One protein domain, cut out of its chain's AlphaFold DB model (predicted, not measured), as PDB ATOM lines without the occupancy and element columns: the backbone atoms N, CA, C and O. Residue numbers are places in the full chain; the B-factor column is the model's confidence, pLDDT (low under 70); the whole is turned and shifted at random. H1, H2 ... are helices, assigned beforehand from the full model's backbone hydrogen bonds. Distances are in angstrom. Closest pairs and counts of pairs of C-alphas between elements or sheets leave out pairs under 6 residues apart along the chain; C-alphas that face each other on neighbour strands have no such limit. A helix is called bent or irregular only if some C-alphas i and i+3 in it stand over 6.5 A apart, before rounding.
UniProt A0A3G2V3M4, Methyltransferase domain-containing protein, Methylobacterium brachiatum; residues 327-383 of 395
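Overview. This is residues 327 to 383 of the 395 residues of the protein "Methyltransferase domain-containing protein" of Methylobacterium brachiatum (UniProt A0A3G2V3M4). Five short helices follow one another round a single wide turn of chain: H1 and H2 make a helical hairpin joined at one end of H1, the chain swings out through H3, and it comes back through H4 to H5, which runs beside the last part of H1 in the opposite direction. The helix-to-helix contacts are few, and the side of the turn with H3 sticks out from the rest, at residues 351 to 356 and 358 to 365. The printed part has 57 residues with five named helices in the order H1, H2, H3, H4, H5 and no named strand, and its class is all helix. It is compact, with a radius of gyration of the C-alphas of 10.8 A, and its C-alphas span 28 by 26 by 22 A along the three main axes.

Arrangement. The longest helix by residues is H1, residues 327 to 339, and H2, residues 343 to 351, is the one helix that it touches. The two form a helical hairpin, running opposite ways at a shallow tilt of 23 degrees. H1 touches H2 with residues 337 to 338 alone, and the closest C-alphas, those of Ala 337 and Arg 346, are 5.8 A apart. H5, residues 376 to 381, is close to H1 but not clearly touching it, with the C-alphas of Arg 339 and Ala 378 the closest at 6.3 A. H1 and H5 run opposite ways at a shallow tilt of 14 degrees. H4, residues 365 to 371, and H1 are near each other, with 5 pairs of C-alphas within 10 A. H4 is close to H2 but not clearly touching it: the closest C-alphas, those of Leu 345 and Phe 370, are 7.3 A apart, and the two helices run opposite ways at a steep tilt of 65 degrees. H4 and H5 are also close but not clearly touching, about perpendicular at 87 degrees, with the C-alphas of Leu 371 and Phe 379 the closest at 7.2 A. H3, residues 354 to 359, touches no helix and is apart from H1, H2, H4 and H5. H2 and H5 are apart as well. In H1, H2, H3, H4 and H5 every O i to N i+4 pair is within hydrogen-bond range.

Along the chain. H1 begins at C-alpha 327, at (11.417, -112.691, -0.638), and measures 18.1 A from its first to its last C-alpha. H2 follows after a tight link of 3 residues and measures 12.2 A. H3 measures 8.7 A and begins at C-alpha 354, at (20.635, -122.937, 6.622). H4 measures 9.7 A. H5 measures 8.6 A and ends at C-alpha 381, at (16.865, -118.225, -14.555). No helix is bent.

Size, cuts and confidence. The two C-alphas farthest apart are those of Gly 355, in H3, and Ala 377, in H5, at 28.2 A. The C-alphas of Tyr 327 and Ala 383, the first and last printed residues, are 16.4 A apart. Residues 351 to 356, of which 354 to 356 belong to H3, stand free, and so do residues 358 to 365. Without these stretches the body has 43 residues and spans 26 by 21 by 16 A. The printed part has no cut, and the four links between its helices are tight. The mean pLDDT of the printed part is 94.5, and no printed residue is under 70.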
ATOM      1  N   TYR A 327      11.987-112.517   0.694       90.50
ATOM      2  CA  TYR A 327      11.417-112.691  -0.638       90.50
ATOM      3  C   TYR A 327      12.417-113.356  -1.592       90.50
ATOM      4  O   TYR A 327      12.116-114.379  -2.203       90.50
ATOM      5  N   THR A 328      13.646-112.836  -1.646       91.50
ATOM      6  CA  THR A 328      14.729-113.395  -2.468       91.50
ATOM      7  C   THR A 328      15.094-114.819  -2.055       91.50
ATOM      8  O   THR A 328      15.209-115.690  -2.914       91.50
ATOM      9  N   MET A 329      15.258-115.080  -0.752       93.56
ATOM     10  CA  MET A 329      15.579-116.420  -0.250       93.56
ATOM     11  C   MET A 329      14.473-117.410  -0.598       93.56
ATOM     12  O   MET A 329      14.770-118.495  -1.091       93.56
ATOM     13  N   HIS A 330      13.209-117.037  -0.379       93.12
ATOM     14  CA  HIS A 330      12.080-117.876  -0.755       93.12
ATOM     15  C   HIS A 330      12.113-118.203  -2.249       93.12
ATOM     16  O   HIS A 330      12.131-119.375  -2.612       93.12
ATOM     17  N   TRP A 331      12.192-117.184  -3.107       92.06
ATOM     18  CA  TRP A 331      12.114-117.380  -4.551       92.06
ATOM     19  C   TRP A 331      13.285-118.210  -5.086       92.06
ATOM     20  O   TRP A 331      13.051-119.223  -5.740       92.06
ATOM     21  N   ILE A 332      14.533-117.852  -4.761       93.25
ATOM     22  CA  ILE A 332      15.719-118.573  -5.253       93.25
ATOM     23  C   ILE A 332      15.707-120.030  -4.779       93.25
ATOM     24  O   ILE A 332      15.897-120.935  -5.591       93.25
ATOM     25  N   LEU A 333      15.457-120.279  -3.489       94.75
ATOM     26  CA  LEU A 333      15.490-121.640  -2.948       94.75
ATOM     27  C   LEU A 333      14.329-122.490  -3.478       94.75
ATOM     28  O   LEU A 333      14.533-123.656  -3.816       94.75
ATOM     29  N   SER A 334      13.122-121.926  -3.588       94.44
ATOM     30  CA  SER A 334      11.967-122.637  -4.144       94.44
ATOM     31  C   SER A 334      12.130-122.924  -5.636       94.44
ATOM     32  O   SER A 334      11.848-124.045  -6.057       94.44
ATOM     33  N   ALA A 335      12.632-121.967  -6.421       93.62
ATOM     34  CA  ALA A 335      12.922-122.175  -7.836       93.62
ATOM     35  C   ALA A 335      14.016-123.234  -8.017       93.62
ATOM     36  O   ALA A 335      13.809-124.206  -8.738       93.62
ATOM     37  N   MET A 336      15.126-123.140  -7.279       94.44
ATOM     38  CA  MET A 336      16.185-124.150  -7.321       94.44
ATOM     39  C   MET A 336      15.656-125.550  -6.991       94.44
ATOM     40  O   MET A 336      15.867-126.483  -7.765       94.44
ATOM     41  N   ALA A 337      14.899-125.703  -5.903       95.44
ATOM     42  CA  ALA A 337      14.305-126.987  -5.542       95.44
ATOM     43  C   ALA A 337      13.347-127.518  -6.621       95.44
ATOM     44  O   ALA A 337      13.368-128.711  -6.923       95.44
ATOM     45  N   ALA A 338      12.515-126.655  -7.212       94.62
ATOM     46  CA  ALA A 338      11.559-127.037  -8.249       94.62
ATOM     47  C   ALA A 338      12.238-127.470  -9.558       94.62
ATOM     48  O   ALA A 338      11.715-128.343 -10.253       94.62
ATOM     49  N   ARG A 339      13.397-126.886  -9.884       95.12
ATOM     50  CA  ARG A 339      14.145-127.159 -11.119       95.12
ATOM     51  C   ARG A 339      15.089-128.357 -11.035       95.12
ATOM     52  O   ARG A 339      15.546-128.823 -12.071       95.12
ATOM     53  N   LEU A 340      15.357-128.901  -9.845       95.88
ATOM     54  CA  LEU A 340      16.114-130.148  -9.712       95.88
ATOM     55  C   LEU A 340      15.279-131.336 -10.236       95.88
ATOM     56  O   LEU A 340      14.225-131.632  -9.658       95.88
ATOM     57  N   PRO A 341      15.722-132.048 -11.293       91.75
ATOM     58  CA  PRO A 341      14.917-133.094 -11.926       91.75
ATOM     59  C   PRO A 341      14.875-134.379 -11.089       91.75
ATOM     60  O   PRO A 341      13.829-135.026 -10.988       91.75
ATOM     61  N   ASP A 342      15.996-134.735 -10.454       92.69
ATOM     62  CA  ASP A 342      16.114-135.948  -9.649       92.69
ATOM     63  C   ASP A 342      15.465-135.790  -8.267       92.69
ATOM     64  O   ASP A 342      15.735-134.858  -7.505       92.69
ATOM     65  N   GLY A 343      14.603-136.746  -7.919       95.06
ATOM     66  CA  GLY A 343      13.851-136.705  -6.672       95.06
ATOM     67  C   GLY A 343      14.704-136.918  -5.421       95.06
ATOM     68  O   GLY A 343      14.333-136.408  -4.365       95.06
ATOM     69  N   ALA A 344      15.812-137.662  -5.503       95.88
ATOM     70  CA  ALA A 344      16.712-137.854  -4.367       95.88
ATOM     71  C   ALA A 344      17.564-136.605  -4.128       95.88
ATOM     72  O   ALA A 344      17.607-136.125  -2.999       95.88
ATOM     73  N   LEU A 345      18.125-136.024  -5.187       95.69
ATOM     74  CA  LEU A 345      18.904-134.792  -5.143       95.69
ATOM     75  C   LEU A 345      18.068-133.607  -4.644       95.69
ATOM     76  O   LEU A 345      18.514-132.842  -3.793       95.69
ATOM     77  N   ARG A 346      16.814-133.492  -5.099       97.19
ATOM     78  CA  ARG A 346      15.869-132.494  -4.581       97.19
ATOM     79  C   ARG A 346      15.574-132.686  -3.092       97.19
ATOM     80  O   ARG A 346      15.540-131.705  -2.356       97.19
ATOM     81  N   ARG A 347      15.356-133.926  -2.634       97.31
ATOM     82  CA  ARG A 347      15.155-134.213  -1.198       97.31
ATOM     83  C   ARG A 347      16.391-133.876  -0.379       97.31
ATOM     84  O   ARG A 347      16.246-133.350   0.715       97.31
ATOM     85  N   GLU A 348      17.571-134.164  -0.911       96.12
ATOM     86  CA  GLU A 348      18.832-133.814  -0.275       96.12
ATOM     87  C   GLU A 348      18.956-132.294  -0.108       96.12
ATOM     88  O   GLU A 348      19.100-131.836   1.023       96.12
ATOM     89  N   PHE A 349      18.777-131.518  -1.185       96.94
ATOM     90  CA  PHE A 349      18.778-130.050  -1.138       96.94
ATOM     91  C   PHE A 349      17.784-129.501  -0.103       96.94
ATOM     92  O   PHE A 349      18.148-128.694   0.746       96.94
ATOM     93  N   LEU A 350      16.538-129.991  -0.120       96.94
ATOM     94  CA  LEU A 350      15.483-129.570   0.810       96.94
ATOM     95  C   LEU A 350      15.730-129.991   2.268       96.94
ATOM     96  O   LEU A 350      15.102-129.441   3.169       96.94
ATOM     97  N   SER A 351      16.600-130.974   2.504       97.00
ATOM     98  CA  SER A 351      16.956-131.437   3.849       97.00
ATOM     99  C   SER A 351      18.126-130.674   4.472       97.00
ATOM    100  O   SER A 351      18.360-130.814   5.672       97.00
ATOM    101  N   MET A 352      18.846-129.867   3.685       96.81
ATOM    102  CA  MET A 352      19.951-129.053   4.182       96.81
ATOM    103  C   MET A 352      19.436-127.965   5.124       96.81
ATOM    104  O   MET A 352      18.481-127.247   4.818       96.81
ATOM    105  N   SER A 353      20.097-127.799   6.267       96.31
ATOM    106  CA  SER A 353      19.854-126.649   7.128       96.31
ATOM    107  C   SER A 353      20.457-125.380   6.516       96.31
ATOM    108  O   SER A 353      21.379-125.425   5.700       96.31
ATOM    109  N   ILE A 354      19.995-124.214   6.972       94.94
ATOM    110  CA  ILE A 354      20.635-122.937   6.622       94.94
ATOM    111  C   ILE A 354      22.120-122.935   7.031       94.94
ATOM    112  O   ILE A 354      22.948-122.363   6.328       94.94
ATOM    113  N   GLY A 355      22.469-123.613   8.131       97.06
ATOM    114  CA  GLY A 355      23.858-123.776   8.561       97.06
ATOM    115  C   GLY A 355      24.697-124.578   7.566       97.06
ATOM    116  O   GLY A 355      25.816-124.171   7.263       97.06
ATOM    117  N   ASP A 356      24.138-125.655   7.008       96.19
ATOM    118  CA  ASP A 356      24.820-126.472   5.997       96.19
ATOM    119  C   ASP A 356      25.082-125.662   4.726       96.19
ATOM    120  O   ASP A 356      26.193-125.685   4.205       96.19
ATOM    121  N   LEU A 357      24.093-124.889   4.261       93.88
ATOM    122  CA  LEU A 357      24.231-124.031   3.078       93.88
ATOM    123  C   LEU A 357      25.292-122.936   3.269       93.88
ATOM    124  O   LEU A 357      26.074-122.689   2.356       93.88
ATOM    125  N   ILE A 358      25.346-122.304   4.448       95.62
ATOM    126  CA  ILE A 358      26.353-121.278   4.780       95.62
ATOM    127  C   ILE A 358      27.769-121.869   4.834       95.62
ATOM    128  O   ILE A 358      28.735-121.174   4.528       95.62
ATOM    129  N   ALA A 359      27.907-123.133   5.242       96.06
ATOM    130  CA  ALA A 359      29.203-123.794   5.365       96.06
ATOM    131  C   ALA A 359      29.818-124.207   4.015       96.06
ATOM    132  O   ALA A 359      31.005-124.537   3.968       96.06
ATOM    133  N   LEU A 360      29.041-124.206   2.928       95.06
ATOM    134  CA  LEU A 360      29.534-124.545   1.597       95.06
ATOM    135  C   LEU A 360      30.310-123.378   0.964       95.06
ATOM    136  O   LEU A 360      29.790-122.274   0.825       95.06
ATOM    137  N   ASP A 361      31.526-123.657   0.488       94.62
ATOM    138  CA  ASP A 361      32.264-122.781  -0.435       94.62
ATOM    139  C   ASP A 361      31.548-122.716  -1.792       94.62
ATOM    140  O   ASP A 361      31.069-123.750  -2.270       94.62
ATOM    141  N   GLU A 362      31.490-121.547  -2.442       90.62
ATOM    142  CA  GLU A 362      30.754-121.354  -3.701       90.62
ATOM    143  C   GLU A 362      31.253-122.225  -4.871       90.62
ATOM    144  O   GLU A 362      30.543-122.392  -5.860       90.62
ATOM    145  N   GLN A 363      32.460-122.791  -4.768       93.50
ATOM    146  CA  GLN A 363      33.040-123.736  -5.726       93.50
ATOM    147  C   GLN A 363      33.049-125.186  -5.219       93.50
ATOM    148  O   GLN A 363      33.654-126.053  -5.853       93.50
ATOM    149  N   SER A 364      32.396-125.476  -4.093       95.88
ATOM    150  CA  SER A 364      32.348-126.827  -3.531       95.88
ATOM    151  C   SER A 364      31.700-127.837  -4.484       95.88
ATOM    152  O   SER A 364      30.758-127.530  -5.220       95.88
ATOM    153  N   GLU A 365      32.173-129.084  -4.422       95.69
ATOM    154  CA  GLU A 365      31.610-130.196  -5.199       95.69
ATOM    155  C   GLU A 365      30.114-130.389  -4.917       95.69
ATOM    156  O   GLU A 365      29.351-130.729  -5.820       95.69
ATOM    157  N   THR A 366      29.674-130.115  -3.685       94.88
ATOM    158  CA  THR A 366      28.260-130.170  -3.300       94.88
ATOM    159  C   THR A 366      27.419-129.164  -4.081       94.88
ATOM    160  O   THR A 366      26.415-129.567  -4.671       94.88
ATOM    161  N   TRP A 367      27.827-127.886  -4.140       94.50
ATOM    162  CA  TRP A 367      27.124-126.886  -4.952       94.50
ATOM    163  C   TRP A 367      27.116-127.286  -6.421       94.50
ATOM    164  O   TRP A 367      26.053-127.338  -7.037       94.50
ATOM    165  N   TRP A 368      28.274-127.655  -6.972       95.50
ATOM    166  CA  TRP A 368      28.372-128.039  -8.377       95.50
ATOM    167  C   TRP A 368      27.573-129.299  -8.719       95.50
ATOM    168  O   TRP A 368      27.080-129.404  -9.837       95.50
ATOM    169  N   ARG A 369      27.348-130.223  -7.781       95.31
ATOM    170  CA  ARG A 369      26.448-131.366  -8.003       95.31
ATOM    171  C   ARG A 369      24.991-130.931  -8.177       95.31
ATOM    172  O   ARG A 369      24.322-131.467  -9.057       95.31
ATOM    173  N   PHE A 370      24.502-129.973  -7.385       95.56
ATOM    174  CA  PHE A 370      23.159-129.416  -7.585       95.56
ATOM    175  C   PHE A 370      23.077-128.600  -8.876       95.56
ATOM    176  O   PHE A 370      22.158-128.786  -9.667       95.56
ATOM    177  N   LEU A 371      24.058-127.728  -9.107       94.81
ATOM    178  CA  LEU A 371      24.088-126.825 -10.254       94.81
ATOM    179  C   LEU A 371      24.207-127.569 -11.591       94.81
ATOM    180  O   LEU A 371      23.489-127.240 -12.527       94.81
ATOM    181  N   ASN A 372      25.036-128.615 -11.668       95.25
ATOM    182  CA  ASN A 372      25.179-129.445 -12.872       95.25
ATOM    183  C   ASN A 372      23.931-130.289 -13.179       95.25
ATOM    184  O   ASN A 372      23.828-130.838 -14.274       95.25
ATOM    185  N   ALA A 373      23.009-130.435 -12.222       95.88
ATOM    186  CA  ALA A 373      21.746-131.135 -12.431       95.88
ATOM    187  C   ALA A 373      20.638-130.223 -12.984       95.88
ATOM    188  O   ALA A 373      19.605-130.737 -13.415       95.88
ATOM    189  N   LEU A 374      20.827-128.901 -12.959       95.62
ATOM    190  CA  LEU A 374      19.901-127.952 -13.566       95.62
ATOM    191  C   LEU A 374      20.035-127.996 -15.090       95.62
ATOM    192  O   LEU A 374      21.141-128.078 -15.628       95.62
ATOM    193  N   ASP A 375      18.910-127.904 -15.794       94.88
ATOM    194  CA  ASP A 375      18.952-127.647 -17.229       94.88
ATOM    195  C   ASP A 375      19.461-126.211 -17.516       94.88
ATOM    196  O   ASP A 375      19.446-125.349 -16.629       94.88
ATOM    197  N   PRO A 376      19.923-125.918 -18.747       93.50
ATOM    198  CA  PRO A 376      20.482-124.607 -19.071       93.50
ATOM    199  C   PRO A 376      19.522-123.429 -18.856       93.50
ATOM    200  O   PRO A 376      19.978-122.335 -18.524       93.50
ATOM    201  N   ALA A 377      18.212-123.628 -19.033       91.12
ATOM    202  CA  ALA A 377      17.226-122.569 -18.847       91.12
ATOM    203  C   ALA A 377      17.043-122.254 -17.357       91.12
ATOM    204  O   ALA A 377      17.072-121.086 -16.974       91.12
ATOM    205  N   ALA A 378      16.953-123.280 -16.509       92.12
ATOM    206  CA  ALA A 378      16.913-123.136 -15.057       92.12
ATOM    207  C   ALA A 378      18.198-122.508 -14.495       92.12
ATOM    208  O   ALA A 378      18.145-121.677 -13.589       92.12
ATOM    209  N   PHE A 379      19.359-122.879 -15.041       92.88
ATOM    210  CA  PHE A 379      20.633-122.281 -14.648       92.88
ATOM    211  C   PHE A 379      20.691-120.784 -14.997       92.88
ATOM    212  O   PHE A 379      21.156-119.983 -14.189       92.88
ATOM    213  N   ALA A 380      20.183-120.392 -16.172       91.81
ATOM    214  CA  ALA A 380      20.088-118.989 -16.582       91.81
ATOM    215  C   ALA A 380      19.044-118.196 -15.768       91.81
ATOM    216  O   ALA A 380      19.307-117.053 -15.406       91.81
ATOM    217  N   GLU A 381      17.898-118.803 -15.436       91.12
ATOM    218  CA  GLU A 381      16.865-118.225 -14.555       91.12
ATOM    219  C   GLU A 381      17.465-117.817 -13.198       91.12
ATOM    220  O   GLU A 381      17.244-116.710 -12.708       91.12
ATOM    221  N   LEU A 382      18.278-118.701 -12.615       92.25
ATOM    222  CA  LEU A 382      18.894-118.542 -11.295       92.25
ATOM    223  C   LEU A 382      20.246-117.808 -11.323       92.25
ATOM    224  O   LEU A 382      20.936-117.736 -10.300       92.25
ATOM    225  N   ALA A 383      20.654-117.275 -12.477       90.25
ATOM    226  CA  ALA A 383      21.949-116.633 -12.624       90.25
ATOM    227  C   ALA A 383      22.076-115.412 -11.698       90.25
ATOM    228  O   ALA A 383      21.290-114.470 -11.748       90.25
TER     229      ALA A 383